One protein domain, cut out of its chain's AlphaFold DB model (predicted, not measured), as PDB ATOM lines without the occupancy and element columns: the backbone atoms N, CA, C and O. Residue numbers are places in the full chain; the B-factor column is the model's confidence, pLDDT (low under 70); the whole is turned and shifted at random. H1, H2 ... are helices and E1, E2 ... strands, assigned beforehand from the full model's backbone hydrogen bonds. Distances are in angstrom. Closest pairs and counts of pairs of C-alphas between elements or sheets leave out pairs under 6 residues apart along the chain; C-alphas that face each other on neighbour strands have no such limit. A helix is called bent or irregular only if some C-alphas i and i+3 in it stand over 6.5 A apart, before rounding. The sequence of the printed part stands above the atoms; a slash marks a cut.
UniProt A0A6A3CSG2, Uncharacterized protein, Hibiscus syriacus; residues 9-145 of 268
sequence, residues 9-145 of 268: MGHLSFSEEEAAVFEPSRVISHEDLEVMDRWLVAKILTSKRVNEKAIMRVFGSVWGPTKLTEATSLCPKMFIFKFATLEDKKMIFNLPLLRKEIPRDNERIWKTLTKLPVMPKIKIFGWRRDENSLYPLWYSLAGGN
ATOM      1  N   MET A   9      93.147 148.501  83.532       52.56
ATOM      2  CA  MET A   9      93.005 147.045  83.417       52.56
ATOM      3  C   MET A   9      94.349 146.336  83.228       52.56
ATOM      4  O   MET A   9      94.557 145.294  83.845       52.56
ATOM      5  N   GLY A  10      95.294 146.931  82.498       68.75
ATOM      6  CA  GLY A  10      96.665 146.424  82.384       68.75
ATOM      7  C   GLY A  10      97.408 146.401  83.725       68.75
ATOM      8  O   GLY A  10      98.106 145.441  84.033       68.75
ATOM      9  N   HIS A  11      97.184 147.395  84.593       64.25
ATOM     10  CA  HIS A  11      97.707 147.381  85.968       64.25
ATOM     11  C   HIS A  11      96.970 146.401  86.899       64.25
ATOM     12  O   HIS A  11      97.441 146.115  88.006       64.25
ATOM     13  N   LEU A  12      95.788 145.929  86.488       57.22
ATOM     14  CA  LEU A  12      94.968 144.989  87.246       57.22
ATOM     15  C   LEU A  12      95.307 143.528  86.954       57.22
ATOM     16  O   LEU A  12      95.082 142.698  87.837       57.22
ATOM     17  N   SER A  13      95.818 143.225  85.763       67.25
ATOM     18  CA  SER A  13      96.451 141.944  85.462       67.25
ATOM     19  C   SER A  13      97.765 141.805  86.230       67.25
ATOM     20  O   SER A  13      98.430 142.796  86.552       67.25
ATOM     21  N   PHE A  14      98.126 140.569  86.563       66.06
ATOM     22  CA  PHE A  14      99.504 140.279  86.933       66.06
ATOM     23  C   PHE A  14     100.358 140.472  85.682       66.06
ATOM     24  O   PHE A  14      99.972 139.990  84.614       66.06
ATOM     25  N   SER A  15     101.467 141.206  85.786       75.00
ATOM     26  CA  SER A  15     102.453 141.164  84.703       75.00
ATOM     27  C   SER A  15     103.013 139.744  84.607       75.00
ATOM     28  O   SER A  15     102.954 138.986  85.574       75.00
ATOM     29  N   GLU A  16     103.553 139.366  83.453       72.94
ATOM     30  CA  GLU A  16     104.195 138.056  83.283       72.94
ATOM     31  C   GLU A  16     105.301 137.828  84.331       72.94
ATOM     32  O   GLU A  16     105.406 136.753  84.917       72.94
ATOM     33  N   GLU A  17     106.040 138.888  84.665       72.44
ATOM     34  CA  GLU A  17     107.064 138.907  85.715       72.44
ATOM     35  C   GLU A  17     106.479 138.655  87.112       72.44
ATOM     36  O   GLU A  17     107.052 137.906  87.899       72.44
ATOM     37  N   GLU A  18     105.332 139.266  87.434       69.62
ATOM     38  CA  GLU A  18     104.626 139.023  88.696       69.62
ATOM     39  C   GLU A  18     104.050 137.605  88.731       69.62
ATOM     40  O   GLU A  18     104.127 136.946  89.761       69.62
ATOM     41  N   ALA A  19     103.495 137.121  87.618       70.81
ATOM     42  CA  ALA A  19     102.910 135.790  87.504       70.81
ATOM     43  C   ALA A  19     103.962 134.682  87.670       70.81
ATOM     44  O   ALA A  19     103.673 133.675  88.313       70.81
ATOM     45  N   ALA A  20     105.190 134.899  87.187       71.06
ATOM     46  CA  ALA A  20     106.315 133.985  87.385       71.06
ATOM     47  C   ALA A  20     106.692 133.806  88.869       71.06
ATOM     48  O   ALA A  20     107.210 132.764  89.258       71.06
ATOM     49  N   VAL A  21     106.394 134.787  89.733       68.50
ATOM     50  CA  VAL A  21     106.581 134.649  91.192       68.50
ATOM     51  C   VAL A  21     105.572 133.664  91.798       68.50
ATOM     52  O   VAL A  21     105.827 133.095  92.860       68.50
ATOM     53  N   PHE A  22     104.438 133.436  91.131       64.50
ATOM     54  CA  PHE A  22     103.344 132.584  91.596       64.50
ATOM     55  C   PHE A  22     103.259 131.253  90.853       64.50
ATOM     56  O   PHE A  22     102.152 130.753  90.632       64.50
ATOM     57  N   GLU A  23     104.389 130.654  90.475       61.97
ATOM     58  CA  GLU A  23     104.349 129.278  89.986       61.97
ATOM     59  C   GLU A  23     103.680 128.387  91.048       61.97
ATOM     60  O   GLU A  23     104.150 128.334  92.192       61.97
ATOM     61  N   PRO A  24     102.546 127.735  90.720       56.66
ATOM     62  CA  PRO A  24     101.847 126.892  91.668       56.66
ATOM     63  C   PRO A  24     102.815 125.820  92.147       56.66
ATOM     64  O   PRO A  24     103.347 125.058  91.335       56.66
ATOM     65  N   SER A  25     103.036 125.756  93.463       58.31
ATOM     66  CA  SER A  25     103.731 124.617  94.052       58.31
ATOM     67  C   SER A  25     103.075 123.350  93.514       58.31
ATOM     68  O   SER A  25     101.842 123.275  93.439       58.31
ATOM     69  N   ARG A  26     103.880 122.359  93.116       64.56
ATOM     70  CA  ARG A  26     103.352 121.017  92.876       64.56
ATOM     71  C   ARG A  26     102.837 120.552  94.226       64.56
ATOM     72  O   ARG A  26     103.624 120.124  95.054       64.56
ATOM     73  N   VAL A  27     101.548 120.742  94.469       64.56
ATOM     74  CA  VAL A  27     100.872 120.285  95.676       64.56
ATOM     75  C   VAL A  27     101.061 118.775  95.717       64.56
ATOM     76  O   VAL A  27     100.545 118.068  94.850       64.56
ATOM     77  N   ILE A  28     101.864 118.298  96.666       71.50
ATOM     78  CA  ILE A  28     102.223 116.880  96.742       71.50
ATOM     79  C   ILE A  28     101.237 116.153  97.659       71.50
ATOM     80  O   ILE A  28     100.940 114.984  97.418       71.50
ATOM     81  N   SER A  29     100.687 116.839  98.669       85.31
ATOM     82  CA  SER A  29      99.771 116.236  99.636       85.31
ATOM     83  C   SER A  29      98.527 117.079  99.942       85.31
ATOM     84  O   SER A  29      98.429 118.260  99.607       85.31
ATOM     85  N   HIS A  30      97.540 116.445 100.579       84.31
ATOM     86  CA  HIS A  30      96.303 117.100 101.008       84.31
ATOM     87  C   HIS A  30      96.563 118.168 102.080       84.31
ATOM     88  O   HIS A  30      95.911 119.210 102.091       84.31
ATOM     89  N   GLU A  31      97.543 117.942 102.953       87.12
ATOM     90  CA  GLU A  31      97.935 118.886 103.999       87.12
ATOM     91  C   GLU A  31      98.457 120.202 103.402       87.12
ATOM     92  O   GLU A  31      98.140 121.279 103.909       87.12
ATOM     93  N   ASP A  32      99.184 120.137 102.282       85.12
ATOM     94  CA  ASP A  32      99.675 121.328 101.583       85.12
ATOM     95  C   ASP A  32      98.515 122.198 101.067       85.12
ATOM     96  O   ASP A  32      98.587 123.428 101.127       85.12
ATOM     97  N   LEU A  33      97.414 121.578 100.619       83.19
ATOM     98  CA  LEU A  33      96.209 122.297 100.183       83.19
ATOM     99  C   LEU A  33      95.554 123.052 101.334       83.19
ATOM    100  O   LEU A  33      95.187 124.215 101.174       83.19
ATOM    101  N   GLU A  34      95.433 122.422 102.502       87.12
ATOM    102  CA  GLU A  34      94.855 123.071 103.681       87.12
ATOM    103  C   GLU A  34      95.703 124.248 104.161       87.12
ATOM    104  O   GLU A  34      95.171 125.244 104.663       87.12
ATOM    105  N   VAL A  35      97.026 124.151 104.008       87.75
ATOM    106  CA  VAL A  35      97.931 125.267 104.270       87.75
ATOM    107  C   VAL A  35      97.686 126.371 103.246       87.75
ATOM    108  O   VAL A  35      97.480 127.511 103.661       87.75
ATOM    109  N   MET A  36      97.644 126.054 101.945       86.81
ATOM    110  CA  MET A  36      97.378 127.008 100.855       86.81
ATOM    111  C   MET A  36      96.040 127.740 101.018       86.81
ATOM    112  O   MET A  36      95.964 128.955 100.814       86.81
ATOM    113  N   ASP A  37      95.005 127.043 101.480       90.12
ATOM    114  CA  ASP A  37      93.686 127.617 101.726       90.12
ATOM    115  C   ASP A  37      93.688 128.672 102.839       90.12
ATOM    116  O   ASP A  37      92.769 129.488 102.892       90.12
ATOM    117  N   ARG A  38      94.732 128.757 103.672       93.69
ATOM    118  CA  ARG A  38      94.892 129.818 104.681       93.69
ATOM    119  C   ARG A  38      95.628 131.051 104.167       93.69
ATOM    120  O   ARG A  38      95.711 132.041 104.892       93.69
ATOM    121  N   TRP A  39      96.137 131.033 102.936       93.25
ATOM    122  CA  TRP A  39      96.824 132.183 102.356       93.25
ATOM    123  C   TRP A  39      95.868 133.119 101.609       93.25
ATOM    124  O   TRP A  39      94.834 132.721 101.052       93.25
ATOM    125  N   LEU A  40      96.241 134.396 101.604       92.88
ATOM    126  CA  LEU A  40      95.564 135.495 100.931       92.88
ATOM    127  C   LEU A  40      96.609 136.417 100.316       92.88
ATOM    128  O   LEU A  40      97.590 136.779 100.967       92.88
ATOM    129  N   VAL A  41      96.378 136.824  99.071       91.88
ATOM    130  CA  VAL A  41      97.263 137.748  98.362       91.88
ATOM    131  C   VAL A  41      96.535 139.065  98.159       91.88
ATOM    132  O   VAL A  41      95.430 139.102  97.623       91.88
ATOM    133  N   ALA A  42      97.140 140.165  98.590       92.50
ATOM    134  CA  ALA A  42      96.613 141.503  98.379       92.50
ATOM    135  C   ALA A  42      97.538 142.296  97.455       92.50
ATOM    136  O   ALA A  42      98.741 142.397  97.697       92.50
ATOM    137  N   LYS A  43      96.962 142.909  96.423       91.94
ATOM    138  CA  LYS A  43      97.636 143.851  95.526       91.94
ATOM    139  C   LYS A  43      97.062 145.243  95.756       91.94
ATOM    140  O   LYS A  43      95.854 145.461  95.654       91.94
ATOM    141  N   ILE A  44      97.929 146.195  96.073       90.75
ATOM    142  CA  ILE A  44      97.554 147.587  96.301       90.75
ATOM    143  C   ILE A  44      97.792 148.378  95.022       90.75
ATOM    144  O   ILE A  44      98.906 148.508  94.525       90.75
ATOM    145  N   LEU A  45      96.726 148.945  94.488       88.19
ATOM    146  CA  LEU A  45      96.746 149.671  93.233       88.19
ATOM    147  C   LEU A  45      96.947 151.146  93.541       88.19
ATOM    148  O   LEU A  45      96.008 151.898  93.805       88.19
ATOM    149  N   THR A  46      98.206 151.548  93.556       87.19
ATOM    150  CA  THR A  46      98.597 152.943  93.736       87.19
ATOM    151  C   THR A  46      99.776 153.259  92.837       87.19
ATOM    152  O   THR A  46     100.644 152.415  92.617       87.19
ATOM    153  N   SER A  47      99.802 154.468  92.286       84.31
ATOM    154  CA  SER A  47     100.931 154.958  91.496       84.31
ATOM    155  C   SER A  47     102.134 155.279  92.383       84.31
ATOM    156  O   SER A  47     103.274 155.070  91.976       84.31
ATOM    157  N   LYS A  48     101.896 155.721  93.625       88.25
ATOM    158  CA  LYS A  48     102.967 156.134  94.535       88.25
ATOM    159  C   LYS A  48     103.665 154.934  95.173       88.25
ATOM    160  O   LYS A  48     103.078 153.866  95.357       88.25
ATOM    161  N   ARG A  49     104.929 155.127  95.553       88.19
ATOM    162  CA  ARG A  49     105.651 154.172  96.402       88.19
ATOM    163  C   ARG A  49     104.946 154.086  97.749       88.19
ATOM    164  O   ARG A  49     104.558 155.115  98.303       88.19
ATOM    165  N   VAL A  50     104.781 152.871  98.263       87.56
ATOM    166  CA  VAL A  50     104.126 152.661  99.553       87.56
ATOM    167  C   VAL A  50     105.105 152.107 100.559       87.56
ATOM    168  O   VAL A  50     105.965 151.296 100.227       87.56
ATOM    169  N   ASN A  51     104.968 152.554 101.801       91.19
ATOM    170  CA  ASN A  51     105.727 152.003 102.904       91.19
ATOM    171  C   ASN A  51     105.140 150.632 103.276       91.19
ATOM    172  O   ASN A  51     104.096 150.538 103.919       91.19
ATOM    173  N   GLU A  52     105.819 149.569 102.852       92.31
ATOM    174  CA  GLU A  52     105.401 148.178 103.060       92.31
ATOM    175  C   GLU A  52     105.198 147.846 104.543       92.31
ATOM    176  O   GLU A  52     104.181 147.264 104.916       92.31
ATOM    177  N   LYS A  53     106.112 148.294 105.416       91.62
ATOM    178  CA  LYS A  53     106.002 148.083 106.870       91.62
ATOM    179  C   LYS A  53     104.764 148.766 107.446       91.62
ATOM    180  O   LYS A  53     104.107 148.211 108.323       91.62
ATOM    181  N   ALA A  54     104.446 149.961 106.955       90.69
ATOM    182  CA  ALA A  54     103.255 150.691 107.369       90.69
ATOM    183  C   ALA A  54     101.979 149.943 106.966       90.69
ATOM    184  O   ALA A  54     101.116 149.731 107.810       90.69
ATOM    185  N   ILE A  55     101.894 149.479 105.716       90.81
ATOM    186  CA  ILE A  55     100.769 148.672 105.226       90.81
ATOM    187  C   ILE A  55     100.584 147.406 106.063       90.81
ATOM    188  O   ILE A  55      99.472 147.129 106.508       90.81
ATOM    189  N   MET A  56     101.661 146.648 106.290       91.62
ATOM    190  CA  MET A  56     101.589 145.405 107.061       91.62
ATOM    191  C   MET A  56     101.101 145.661 108.490       91.62
ATOM    192  O   MET A  56     100.292 144.890 108.997       91.62
ATOM    193  N   ARG A  57     101.506 146.779 109.110       91.44
ATOM    194  CA  ARG A  57     100.954 147.200 110.405       91.44
ATOM    195  C   ARG A  57      99.459 147.477 110.330       91.44
ATOM    196  O   ARG A  57      98.751 147.029 111.219       91.44
ATOM    197  N   VAL A  58      98.966 148.154 109.287       89.88
ATOM    198  CA  VAL A  58      97.518 148.397 109.163       89.88
ATOM    199  C   VAL A  58      96.752 147.097 109.051       89.88
ATOM    200  O   VAL A  58      95.790 146.907 109.784       89.88
ATOM    201  N   PHE A  59      97.171 146.194 108.166       91.69
ATOM    202  CA  PHE A  59      96.494 144.908 108.031       91.69
ATOM    203  C   PHE A  59      96.556 144.099 109.328       91.69
ATOM    204  O   PHE A  59      95.534 143.563 109.748       91.69
ATOM    205  N   GLY A  60      97.697 144.106 110.022       92.12
ATOM    206  CA  GLY A  60      97.825 143.509 111.351       92.12
ATOM    207  C   GLY A  60      96.879 144.130 112.385       92.12
ATOM    208  O   GLY A  60      96.265 143.405 113.162       92.12
ATOM    209  N   SER A  61      96.698 145.454 112.376       89.25
ATOM    210  CA  SER A  61      95.762 146.147 113.271       89.25
ATOM    211  C   SER A  61      94.295 145.889 112.920       89.25
ATOM    212  O   SER A  61      93.478 145.739 113.820       89.25
ATOM    213  N   VAL A  62      93.950 145.834 111.631       88.31
ATOM    214  CA  VAL A  62      92.564 145.653 111.163       88.31
ATOM    215  C   VAL A  62      92.096 144.213 111.351       88.31
ATOM    216  O   VAL A  62      90.949 143.982 111.724       88.31
ATOM    217  N   TRP A  63      92.959 143.238 111.077       91.31
ATOM    218  CA  TRP A  63      92.609 141.821 111.179       91.31
ATOM    219  C   TRP A  63      92.901 141.231 112.559       91.31
ATOM    220  O   TRP A  63      92.270 140.251 112.947       91.31
ATOM    221  N   GLY A  64      93.784 141.871 113.321       91.50
ATOM    222  CA  GLY A  64      94.190 141.452 114.652       91.50
ATOM    223  C   GLY A  64      95.386 140.490 114.622       91.50
ATOM    224  O   GLY A  64      95.500 139.655 113.719       91.50
ATOM    225  N   PRO A  65      96.273 140.559 115.632       90.19
ATOM    226  CA  PRO A  65      97.493 139.749 115.686       90.19
ATOM    227  C   PRO A  65      97.220 138.259 115.924       90.19
ATOM    228  O   PRO A  65      98.081 137.432 115.662       90.19
ATOM    229  N   THR A  66      96.033 137.904 116.423       91.00
ATOM    230  CA  THR A  66      95.649 136.508 116.675       91.00
ATOM    231  C   THR A  66      95.273 135.764 115.399       91.00
ATOM    232  O   THR A  66      95.469 134.556 115.318       91.00
ATOM    233  N   LYS A  67      94.746 136.479 114.399       94.12
ATOM    234  CA  LYS A  67      94.250 135.881 113.153       94.12
ATOM    235  C   LYS A  67      95.341 135.753 112.105       94.12
ATOM    236  O   LYS A  67      95.351 134.797 111.335       94.12
ATOM    237  N   LEU A  68      96.242 136.731 112.058       94.50
ATOM    238  CA  LEU A  68      97.306 136.814 111.069       94.50
ATOM    239  C   LEU A  68      98.596 136.209 111.629       94.50
ATOM    240  O   LEU A  68      99.244 136.809 112.482       94.50
ATOM    241  N   THR A  69      98.973 135.031 111.139       94.25
ATOM    242  CA  THR A  69     100.176 134.321 111.592       94.25
ATOM    243  C   THR A  69     101.429 134.870 110.927       94.25
ATOM    244  O   THR A  69     102.433 135.113 111.591       94.25
ATOM    245  N   GLU A  70     101.372 135.079 109.612       94.00
ATOM    246  CA  GLU A  70     102.502 135.572 108.826       94.00
ATOM    247  C   GLU A  70     102.024 136.640 107.842       94.00
ATOM    248  O   GLU A  70     100.935 136.557 107.267       94.00
ATOM    249  N   ALA A  71     102.858 137.659 107.653       94.56
ATOM    250  CA  ALA A  71     102.669 138.700 106.661       94.56
ATOM    251  C   ALA A  71     104.011 138.985 105.999       94.56
ATOM    252  O   ALA A  71     105.012 139.222 106.682       94.56
ATOM    253  N   THR A  72     104.036 138.972 104.674       94.06
ATOM    254  CA  THR A  72     105.266 139.166 103.907       94.06
ATOM    255  C   THR A  72     104.964 140.030 102.692       94.06
ATOM    256  O   THR A  72     103.969 139.814 101.996       94.06
ATOM    257  N   SER A  73     105.800 141.037 102.431       93.81
ATOM    258  CA  SER A  73     105.784 141.721 101.141       93.81
ATOM    259  C   SER A  73     106.513 140.848 100.131       93.81
ATOM    260  O   SER A  73     107.663 140.472 100.340       93.81
ATOM    261  N   LEU A  74     105.824 140.483  99.051       89.81
ATOM    262  CA  LEU A  74     106.477 139.778  97.956       89.81
ATOM    263  C   LEU A  74     107.288 140.763  97.133       89.81
ATOM    264  O   LEU A  74     108.492 140.626  96.988       89.81
ATOM    265  N   CYS A  75     106.594 141.777  96.634       88.19
ATOM    266  CA  CYS A  75     107.108 142.783  95.728       88.19
ATOM    267  C   CYS A  75     106.441 144.123  96.083       88.19
ATOM    268  O   CYS A  75     105.473 144.155  96.859       88.19
ATOM    269  N   PRO A  76     106.911 145.254  95.530       88.62
ATOM    270  CA  PRO A  76     106.306 146.547  95.803       88.62
ATOM    271  C   PRO A  76     104.803 146.506  95.507       88.62
ATOM    272  O   PRO A  76     104.390 146.256  94.380       88.62
ATOM    273  N   LYS A  77     103.985 146.791  96.527       90.88
ATOM    274  CA  LYS A  77     102.509 146.794  96.469       90.88
ATOM    275  C   LYS A  77     101.832 145.413  96.451       90.88
ATOM    276  O   LYS A  77     100.602 145.378  96.398       90.88
ATOM    277  N   MET A  78     102.573 144.311  96.545       92.12
ATOM    278  CA  MET A  78     102.017 142.961  96.667       92.12
ATOM    279  C   MET A  78     102.373 142.343  98.011       92.12
ATOM    280  O   MET A  78     103.536 142.288  98.411       92.12
ATOM    281  N   PHE A  79     101.351 141.854  98.695       93.88
ATOM    282  CA  PHE A  79     101.454 141.337 100.046       93.88
ATOM    283  C   PHE A  79     100.814 139.969 100.116       93.88
ATOM    284  O   PHE A  79      99.757 139.733  99.527       93.88
ATOM    285  N   ILE A  80     101.452 139.091 100.869       94.31
ATOM    286  CA  ILE A  80     100.942 137.779 101.196       94.31
ATOM    287  C   ILE A  80     100.674 137.727 102.692       94.31
ATOM    288  O   ILE A  80     101.470 138.193 103.507       94.31
ATOM    289  N   PHE A  81      99.538 137.133 103.027       95.19
ATOM    290  CA  PHE A  81      99.047 136.981 104.380       95.19
ATOM    291  C   PHE A  81      98.660 135.530 104.622       95.19
ATOM    292  O   PHE A  81      97.946 134.938 103.813       95.19
ATOM    293  N   LYS A  82      99.118 134.975 105.740       95.12
ATOM    294  CA  LYS A  82      98.772 133.636 106.216       95.12
ATOM    295  C   LYS A  82      97.911 133.757 107.459       95.12
ATOM    296  O   LYS A  82      98.310 134.405 108.430       95.12
ATOM    297  N   PHE A  83      96.752 133.116 107.436       95.75
ATOM    298  CA  PHE A  83      95.847 133.072 108.576       95.75
ATOM    299  C   PHE A  83      96.068 131.827 109.433       95.75
ATOM    300  O   PHE A  83      96.492 130.781 108.937       95.75
ATOM    301  N   ALA A  84      95.756 131.941 110.724       95.19
ATOM    302  CA  ALA A  84      95.845 130.825 111.658       95.19
ATOM    303  C   ALA A  84      94.856 129.711 111.275       95.19
ATOM    304  O   ALA A  84      95.230 128.535 111.192       95.19
ATOM    305  N   THR A  85      93.614 130.103 110.973       95.25
ATOM    306  CA  THR A  85      92.511 129.207 110.608       95.25
ATOM    307  C   THR A  85      91.847 129.615 109.290       95.25
ATOM    308  O   THR A  85      91.967 130.753 108.822       95.25
ATOM    309  N   LEU A  86      91.128 128.676 108.668       93.62
ATOM    310  CA  LEU A  86      90.337 128.952 107.466       93.62
ATOM    311  C   LEU A  86      89.128 129.845 107.790       93.62
ATOM    312  O   LEU A  86      88.698 130.656 106.967       93.62
ATOM    313  N   GLU A  87      88.588 129.713 108.997       94.69
ATOM    314  CA  GLU A  87      87.486 130.501 109.536       94.69
ATOM    315  C   GLU A  87      87.879 131.975 109.649       94.69
ATOM    316  O   GLU A  87      87.107 132.837 109.231       94.69
ATOM    317  N   ASP A  88      89.099 132.269 110.110       94.75
ATOM    318  CA  ASP A  88      89.630 133.636 110.163       94.75
ATOM    319  C   ASP A  88      89.704 134.266 108.773       94.75
ATOM    320  O   ASP A  88      89.257 135.403 108.575       94.75
ATOM    321  N   LYS A  89      90.196 133.504 107.785       93.94
ATOM    322  CA  LYS A  89      90.184 133.925 106.380       93.94
ATOM    323  C   LYS A  89      88.749 134.217 105.943       93.94
ATOM    324  O   LYS A  89      88.466 135.333 105.519       93.94
ATOM    325  N   LYS A  90      87.815 133.272 106.091       91.50
ATOM    326  CA  LYS A  90      86.397 133.455 105.711       91.50
ATOM    327  C   LYS A  90      85.765 134.670 106.394       91.50
ATOM    328  O   LYS A  90      85.047 135.426 105.743       91.50
ATOM    329  N   MET A  91      86.058 134.897 107.672       91.12
ATOM    330  CA  MET A  91      85.571 136.054 108.417       91.12
ATOM    331  C   MET A  91      86.066 137.354 107.788       91.12
ATOM    332  O   MET A  91      85.267 138.255 107.555       91.12
ATOM    333  N   ILE A  92      87.356 137.436 107.451       89.88
ATOM    334  CA  ILE A  92      87.942 138.606 106.787       89.88
ATOM    335  C   ILE A  92      87.363 138.805 105.387       89.88
ATOM    336  O   ILE A  92      87.071 139.934 105.010       89.88
ATOM    337  N   PHE A  93      87.122 137.727 104.642       84.88
ATOM    338  CA  PHE A  93      86.436 137.778 103.348       84.88
ATOM    339  C   PHE A  93      85.002 138.313 103.458       84.88
ATOM    340  O   PHE A  93      84.533 139.017 102.563       84.88
ATOM    341  N   ASN A  94      84.318 137.993 104.557       85.62
ATOM    342  CA  ASN A  94      82.963 138.454 104.839       85.62
ATOM    343  C   ASN A  94      82.928 139.847 105.483       85.62
ATOM    344  O   ASN A  94      81.845 140.421 105.616       85.62
ATOM    345  N   LEU A  95      84.080 140.421 105.864       82.75
ATOM    346  CA  LEU A  95      84.117 141.774 106.400       82.75
ATOM    347  C   LEU A  95      83.668 142.772 105.316       82.75
ATOM    348  O   LEU A  95      84.230 142.788 104.214       82.75
ATOM    349  N   PRO A  96      82.734 143.689 105.636       70.31
ATOM    350  CA  PRO A  96      82.290 144.738 104.712       70.31
ATOM    351  C   PRO A  96      83.437 145.604 104.164       70.31
ATOM    352  O   PRO A  96      83.311 146.212 103.099       70.31
ATOM    353  N   LEU A  97      84.570 145.610 104.875       63.22
ATOM    354  CA  LEU A  97      85.742 146.451 104.629       63.22
ATOM    355  C   LEU A  97      86.396 146.177 103.279       63.22
ATOM    356  O   LEU A  97      87.032 147.058 102.712       63.22
ATOM    357  N   LEU A  98      86.237 144.953 102.771       65.56
ATOM    358  CA  LEU A  98      86.778 144.554 101.476       65.56
ATOM    359  C   LEU A  98      85.816 144.834 100.325       65.56
ATOM    360  O   LEU A  98      86.245 144.883  99.174       65.56
ATOM    361  N   ARG A  99      84.521 145.004 100.617       57.34
ATOM    362  CA  ARG A  99      83.499 145.150  99.581       57.34
ATOM    363  C   ARG A  99      83.167 146.590  99.247       57.34
ATOM    364  O   ARG A  99      82.901 146.832  98.073       57.34
ATOM    365  N   LYS A 100      83.110 147.514 100.215       56.78
ATOM    366  CA  LYS A 100      82.611 148.869  99.911       56.78
ATOM    367  C   LYS A 100      83.337 150.026 100.587       56.78
ATOM    368  O   LYS A 100      83.546 151.007  99.896       56.78
ATOM    369  N   GLU A 101      83.800 149.924 101.832       56.00
ATOM    370  CA  GLU A 101      84.468 151.042 102.521       56.00
ATOM    371  C   GLU A 101      85.271 150.525 103.728       56.00
ATOM    372  O   GLU A 101      84.749 149.776 104.554       56.00
ATOM    373  N   ILE A 102      86.546 150.911 103.848       60.78
ATOM    374  CA  ILE A 102      87.321 150.695 105.084       60.78
ATOM    375  C   ILE A 102      86.669 151.543 106.193       60.78
ATOM    376  O   ILE A 102      86.240 152.659 105.894       60.78
ATOM    377  N   PRO A 103      86.593 151.079 107.461       61.19
ATOM    378  CA  PRO A 103      85.950 151.834 108.532       61.19
ATOM    379  C   PRO A 103      86.569 153.221 108.630       61.19
ATOM    380  O   PRO A 103      87.798 153.338 108.604       61.19
ATOM    381  N   ARG A 104      85.739 154.257 108.784       64.69
ATOM    382  CA  ARG A 104      86.213 155.646 108.919       64.69
ATOM    383  C   ARG A 104      87.220 155.807 110.057       64.69
ATOM    384  O   ARG A 104      88.166 156.577 109.936       64.69
ATOM    385  N   ASP A 105      87.094 155.005 111.110       69.00
ATOM    386  CA  ASP A 105      88.023 155.014 112.246       69.00
ATOM    387  C   ASP A 105      89.456 154.640 111.830       69.00
ATOM    388  O   ASP A 105      90.437 155.173 112.352       69.00
ATOM    389  N   ASN A 106      89.590 153.804 110.798       68.94
ATOM    390  CA  ASN A 106      90.877 153.434 110.220       68.94
ATOM    391  C   ASN A 106      91.340 154.423 109.143       68.94
ATOM    392  O   ASN A 106      92.509 154.403 108.760       68.94
ATOM    393  N   GLU A 107      90.476 155.317 108.659       72.56
ATOM    394  CA  GLU A 107      90.816 156.307 107.632       72.56
ATOM    395  C   GLU A 107      91.941 157.232 108.103       72.56
ATOM    396  O   GLU A 107      92.863 157.533 107.344       72.56
ATOM    397  N   ARG A 108      91.929 157.625 109.385       75.19
ATOM    398  CA  ARG A 108      92.991 158.450 109.977       75.19
ATOM    399  C   ARG A 108      94.336 157.723 109.967       75.19
ATOM    400  O   ARG A 108      95.361 158.328 109.650       75.19
ATOM    401  N   ILE A 109      94.323 156.421 110.248       75.38
ATOM    402  CA  ILE A 109      95.507 155.556 110.218       75.38
ATOM    403  C   ILE A 109      96.020 155.436 108.777       75.38
ATOM    404  O   ILE A 109      97.193 155.696 108.514       75.38
ATOM    405  N   TRP A 110      95.137 155.152 107.818       72.50
ATOM    406  CA  TRP A 110      95.487 155.059 106.398       72.50
ATOM    407  C   TRP A 110      96.030 156.371 105.825       72.50
ATOM    408  O   TRP A 110      97.055 156.354 105.138       72.50
ATOM    409  N   LYS A 111      95.403 157.511 106.132       75.62
ATOM    410  CA  LYS A 111      95.867 158.843 105.710       75.62
ATOM    411  C   LYS A 111      97.254 159.151 106.264       75.62
ATOM    412  O   LYS A 111      98.126 159.601 105.524       75.62
ATOM    413  N   THR A 112      97.485 158.832 107.537       72.88
ATOM    414  CA  THR A 112      98.787 159.044 108.187       72.88
ATOM    415  C   THR A 112      99.876 158.175 107.560       72.88
ATOM    416  O   THR A 112     100.982 158.646 107.302       72.88
ATOM    417  N   LEU A 113      99.566 156.909 107.275       64.62
ATOM    418  CA  LEU A 113     100.560 155.934 106.828       64.62
ATOM    419  C   LEU A 113     100.887 156.025 105.345       64.62
ATOM    420  O   LEU A 113     102.014 155.740 104.945       64.62
ATOM    421  N   THR A 114      99.918 156.426 104.530       66.56
ATOM    422  CA  THR A 114     100.128 156.536 103.088       66.56
ATOM    423  C   THR A 114     100.556 157.943 102.676       66.56
ATOM    424  O   THR A 114     101.142 158.099 101.608       66.56
ATOM    425  N   LYS A 115     100.303 158.974 103.505       77.62
ATOM    426  CA  LYS A 115     100.413 160.393 103.113       77.62
ATOM    427  C   LYS A 115      99.698 160.674 101.779       77.62
ATOM    428  O   LYS A 115     100.067 161.595 101.046       77.62
ATOM    429  N   LEU A 116      98.721 159.840 101.412       66.56
ATOM    430  CA  LEU A 116      98.018 159.946 100.147       66.56
ATOM    431  C   LEU A 116      96.762 160.794 100.339       66.56
ATOM    432  O   LEU A 116      96.009 160.560 101.285       66.56
ATOM    433  N   PRO A 117      96.503 161.746  99.426       74.62
ATOM    434  CA  PRO A 117      95.249 162.491  99.426       74.62
ATOM    435  C   PRO A 117      94.062 161.599  99.039       74.62
ATOM    436  O   PRO A 117      92.928 161.896  99.396       74.62
ATOM    437  N   VAL A 118      94.329 160.501  98.323       76.12
ATOM    438  CA  VAL A 118      93.324 159.567  97.815       76.12
ATOM    439  C   VAL A 118      93.605 158.174  98.355       76.12
ATOM    440  O   VAL A 118      94.745 157.707  98.375       76.12
ATOM    441  N   MET A 119      92.540 157.511  98.786       71.56
ATOM    442  CA  MET A 119      92.589 156.170  99.337       71.56
ATOM    443  C   MET A 119      93.018 155.153  98.264       71.56
ATOM    444  O   MET A 119      92.476 155.170  97.154       71.56
ATOM    445  N   PRO A 120      93.991 154.270  98.550       79.50
ATOM    446  CA  PRO A 120      94.431 153.290  97.572       79.50
ATOM    447  C   PRO A 120      93.341 152.241  97.335       79.50
ATOM    448  O   PRO A 120      92.695 151.772  98.273       79.50
ATOM    449  N   LYS A 121      93.169 151.829  96.077       84.50
ATOM    450  CA  LYS A 121      92.303 150.695  95.744       84.50
ATOM    451  C   LYS A 121      93.048 149.411  96.090       84.50
ATOM    452  O   LYS A 121      94.166 149.199  95.626       84.50
ATOM    453  N   ILE A 122      92.443 148.557  96.906       84.94
ATOM    454  CA  ILE A 122      93.030 147.278  97.307       84.94
ATOM    455  C   ILE A 122      92.271 146.181  96.573       84.94
ATOM    456  O   ILE A 122      91.046 146.112  96.651       84.94
ATOM    457  N   LYS A 123      92.997 145.326  95.856       86.69
ATOM    458  CA  LYS A 123      92.457 144.080  95.323       86.69
ATOM    459  C   LYS A 123      92.966 142.922  96.149       86.69
ATOM    460  O   LYS A 123      94.153 142.832  96.438       86.69
ATOM    461  N   ILE A 124      92.049 142.040  96.505       86.25
ATOM    462  CA  ILE A 124      92.359 140.825  97.236       86.25
ATOM    463  C   ILE A 124      92.044 139.648  96.337       86.25
ATOM    464  O   ILE A 124      90.989 139.591  95.699       86.25
ATOM    465  N   PHE A 125      93.000 138.737  96.302       84.38
ATOM    466  CA  PHE A 125      92.947 137.487  95.590       84.38
ATOM    467  C   PHE A 125      92.994 136.372  96.624       84.38
ATOM    468  O   PHE A 125      93.840 136.348  97.526       84.38
ATOM    469  N   GLY A 126      92.021 135.480  96.519       80.44
ATOM    470  CA  GLY A 126      91.999 134.253  97.287       80.44
ATOM    471  C   GLY A 126      92.471 133.089  96.437       80.44
ATOM    472  O   GLY A 126      92.284 133.077  95.223       80.44
ATOM    473  N   TRP A 127      93.036 132.107  97.124       76.31
ATOM    474  CA  TRP A 127      93.093 130.733  96.656       76.31
ATOM    475  C   TRP A 127      91.861 130.013  97.191       76.31
ATOM    476  O   TRP A 127      91.485 130.221  98.354       76.31
ATOM    477  N   ARG A 128      91.217 129.226  96.331       69.50
ATOM    478  CA  ARG A 128      90.102 128.359  96.691       69.50
ATOM    479  C   ARG A 128      90.273 127.077  95.912       69.50
ATOM    480  O   ARG A 128      90.466 127.107  94.696       69.50
ATOM    481  N   ARG A 129      90.173 125.970  96.632       64.44
ATOM    482  CA  ARG A 129      89.976 124.663  96.032       64.44
ATOM    483  C   ARG A 129      88.630 124.641  95.316       64.44
ATOM    484  O   ARG A 129      87.595 124.911  95.922       64.44
ATOM    485  N   ASP A 130      88.656 124.342  94.029       67.44
ATOM    486  CA  ASP A 130      87.463 123.865  93.347       67.44
ATOM    487  C   ASP A 130      87.385 122.359  93.618       67.44
ATOM    488  O   ASP A 130      88.363 121.638  93.416       67.44
ATOM    489  N   GLU A 131      86.259 121.891  94.154       69.62
ATOM    490  CA  GLU A 131      86.060 120.481  94.521       69.62
ATOM    491  C   GLU A 131      86.229 119.552  93.307       69.62
ATOM    492  O   GLU A 131      86.585 118.386  93.468       69.62
ATOM    493  N   ASN A 132      86.076 120.099  92.094       73.44
ATOM    494  CA  ASN A 132      86.170 119.368  90.836       73.44
ATOM    495  C   ASN A 132      87.504 119.557  90.087       73.44
ATOM    496  O   ASN A 132      87.703 118.929  89.047       73.44
ATOM    497  N   SER A 133      88.425 120.400  90.575       58.50
ATOM    498  CA  SER A 133      89.710 120.673  89.913       58.50
ATOM    499  C   SER A 133      90.894 120.385  90.834       58.50
ATOM    500  O   SER A 133      90.985 120.876  91.956       58.50
ATOM    501  N   LEU A 134      91.862 119.630  90.307       50.12
ATOM    502  CA  LEU A 134      93.167 119.392  90.936       50.12
ATOM    503  C   LEU A 134      94.072 120.633  90.934       50.12
ATOM    504  O   LEU A 134      95.103 120.635  91.603       50.12
ATOM    505  N   TYR A 135      93.704 121.675  90.187       53.56
ATOM    506  CA  TYR A 135      94.493 122.892  90.067       53.56
ATOM    507  C   TYR A 135      93.857 124.045  90.839       53.56
ATOM    508  O   TYR A 135      92.647 124.274  90.723       53.56
ATOM    509  N   PRO A 136      94.668 124.804  91.591       54.06
ATOM    510  CA  PRO A 136      94.200 126.004  92.256       54.06
ATOM    511  C   PRO A 136      93.743 127.061  91.244       54.06
ATOM    512  O   PRO A 136      94.434 127.334  90.262       54.06
ATOM    513  N   LEU A 137      92.601 127.693  91.518       54.84
ATOM    514  CA  LEU A 137      92.071 128.793  90.714       54.84
ATOM    515  C   LEU A 137      92.208 130.121  91.457       54.84
ATOM    516  O   LEU A 137      91.809 130.259  92.617       54.84
ATOM    517  N   TRP A 138      92.733 131.122  90.751       58.53
ATOM    518  CA  TRP A 138      92.738 132.506  91.207       58.53
ATOM    519  C   TRP A 138      91.392 133.162  90.908       58.53
ATOM    520  O   TRP A 138      90.885 133.084  89.788       58.53
ATOM    521  N   TYR A 139      90.836 133.867  91.892       58.16
ATOM    522  CA  TYR A 139      89.627 134.670  91.715       58.16
ATOM    523  C   TYR A 139      89.828 136.087  92.250       58.16
ATOM    524  O   TYR A 139      90.387 136.305  93.330       58.16
ATOM    525  N   SER A 140      89.361 137.067  91.472       53.28
ATOM    526  CA  SER A 140      89.293 138.464  91.897       53.28
ATOM    527  C   SER A 140      87.967 138.723  92.605       53.28
ATOM    528  O   SER A 140      86.913 138.312  92.136       53.28
ATOM    529  N   LEU A 141      88.015 139.423  93.736       50.94
ATOM    530  CA  LEU A 141      86.837 139.672  94.579       50.94
ATOM    531  C   LEU A 141      86.097 140.976  94.261       50.94
ATOM    532  O   LEU A 141      85.058 141.262  94.858       50.94
ATOM    533  N   ALA A 142      86.632 141.794  93.355       43.97
ATOM    534  CA  ALA A 142      86.086 143.111  93.060       43.97
ATOM    535  C   ALA A 142      84.932 143.029  92.041       43.97
ATOM    536  O   ALA A 142      85.125 143.338  90.872       43.97
ATOM    537  N   GLY A 143      83.738 142.655  92.518       38.62
ATOM    538  CA  GLY A 143      82.448 142.908  91.859       38.62
ATOM    539  C   GLY A 143      82.054 141.936  90.740       38.62
ATOM    540  O   GLY A 143      82.555 142.028  89.627       38.62
ATOM    541  N   GLY A 144      81.075 141.069  91.020       42.12
ATOM    542  CA  GLY A 144      80.486 140.126  90.057       42.12
ATOM    543  C   GLY A 144      80.788 138.666  90.398       42.12
ATOM    544  O   GLY A 144      81.732 138.391  91.135       42.12
ATOM    545  N   ASN A 145      79.946 137.741  89.919       42.38
ATOM    546  CA  ASN A 145      80.127 136.291  90.084       42.38
ATOM    547  C   ASN A 145      81.593 135.897  89.816       42.38
ATOM    548  O   ASN A 145      82.161 136.396  88.842       42.38
TER     549      ASN A 145
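What this domain is: This is residues 9 to 145 of the 268 residues of an uncharacterized protein of Hibiscus syriacus (UniProt A0A6A3CSG2). Look for one strongly twisted sheet of five strands with two helices, H4 and H5, over the same face; H6 packs on H4 and is not on the sheet. Three short helices come first in the printed part, and of these H1 and H3 only graze the sheet. The 137 printed residues run H1 H2 H3 E1 H4 E2 E3 H5 H6 E4 E5, and the sheet's order is E2 E3 E1 E4 E5, antiparallel throughout. The class is mixed, helices and strands, in two layers, helices on one face of a sheet. The whole is compact, with a radius of gyration of the C-alphas of 15.3 A and spans of 45 by 34 by 29 A.

How they stand to each other: Start at H1, residues 9 to 12, which only grazes the sheet with residues 11 to 12. H2, residues 16 to 20, is not on the sheet, and H3, residues 30 to 36, only grazes it with residues 33 to 36. Next come E1, residues 39 to 45, and H4, residues 52 to 63. E2, residues 68 to 75, and E3, residues 78 to 83, form a hairpin, with N 72 and O 80 at 2.9 A. Between E3 and E1 find N 40 and O 81 at 2.8 A. H4 has a height over the sheet of 8.6 A and lies over E3, slantwise at 35 degrees on the local plane; it is only just not over E2, where 2 of its C-alphas fall. H5, residues 86 to 94, lies over E3 at a height over the sheet of 9.2 A, along the strands at 11 degrees on the local plane; it is only just not over E1, where 2 of its C-alphas fall. H4 and H5 are close but not clearly touching, with the closest C-alphas, Trp 63 and Ile 92, 7.2 A apart. H6, residues 104 to 114, touches residues 54 to 58 of H4 at a shallow tilt of 13 degrees, opposite ways; the closest C-alphas, Ala 54 and Leu 113, are 5.9 A apart. E4, residues 121 to 128, has N 43 of E1 and its O 123 at 2.8 A. E5, residues 137 to 140, forms a hairpin with E4, with no N and O within hydrogen-bond range. E1, H4, E2 and E3, H5 H6, E4 are split strand-helix-strand units, two strands running the same way with another between them; both crossovers are right-handed. Every O i to N i+4 pair is within hydrogen-bond range in H2, H3, H4 and H5, and 5 of 7 in H6; H1 is too short for one.

Where its parts are: Find C-alpha 9, where H1 begins, at (93.005, 147.045, 83.417). H4 runs 16.4 A from C-alpha 52 at (105.401, 148.178, 103.060), H6 15.1 A and H5 12.3 A. H6 is neither bent nor irregular, but only just: C-alphas 105 and 108 are 6.5 A apart. E4 is 22.5 A long, E1 19.7 A, E2 19.2 A and E3 16.7 A. E5 ends at C-alpha 140, (89.293, 138.464, 91.897).

The domain as a whole: The two C-alphas farthest apart are those of Ser 29 and Pro 117, at 46.5 A. The printed part has no cut and no long link. Its mean pLDDT is 78.1; 44 residues are under 70, among them 97 to 106 and 133 to 145.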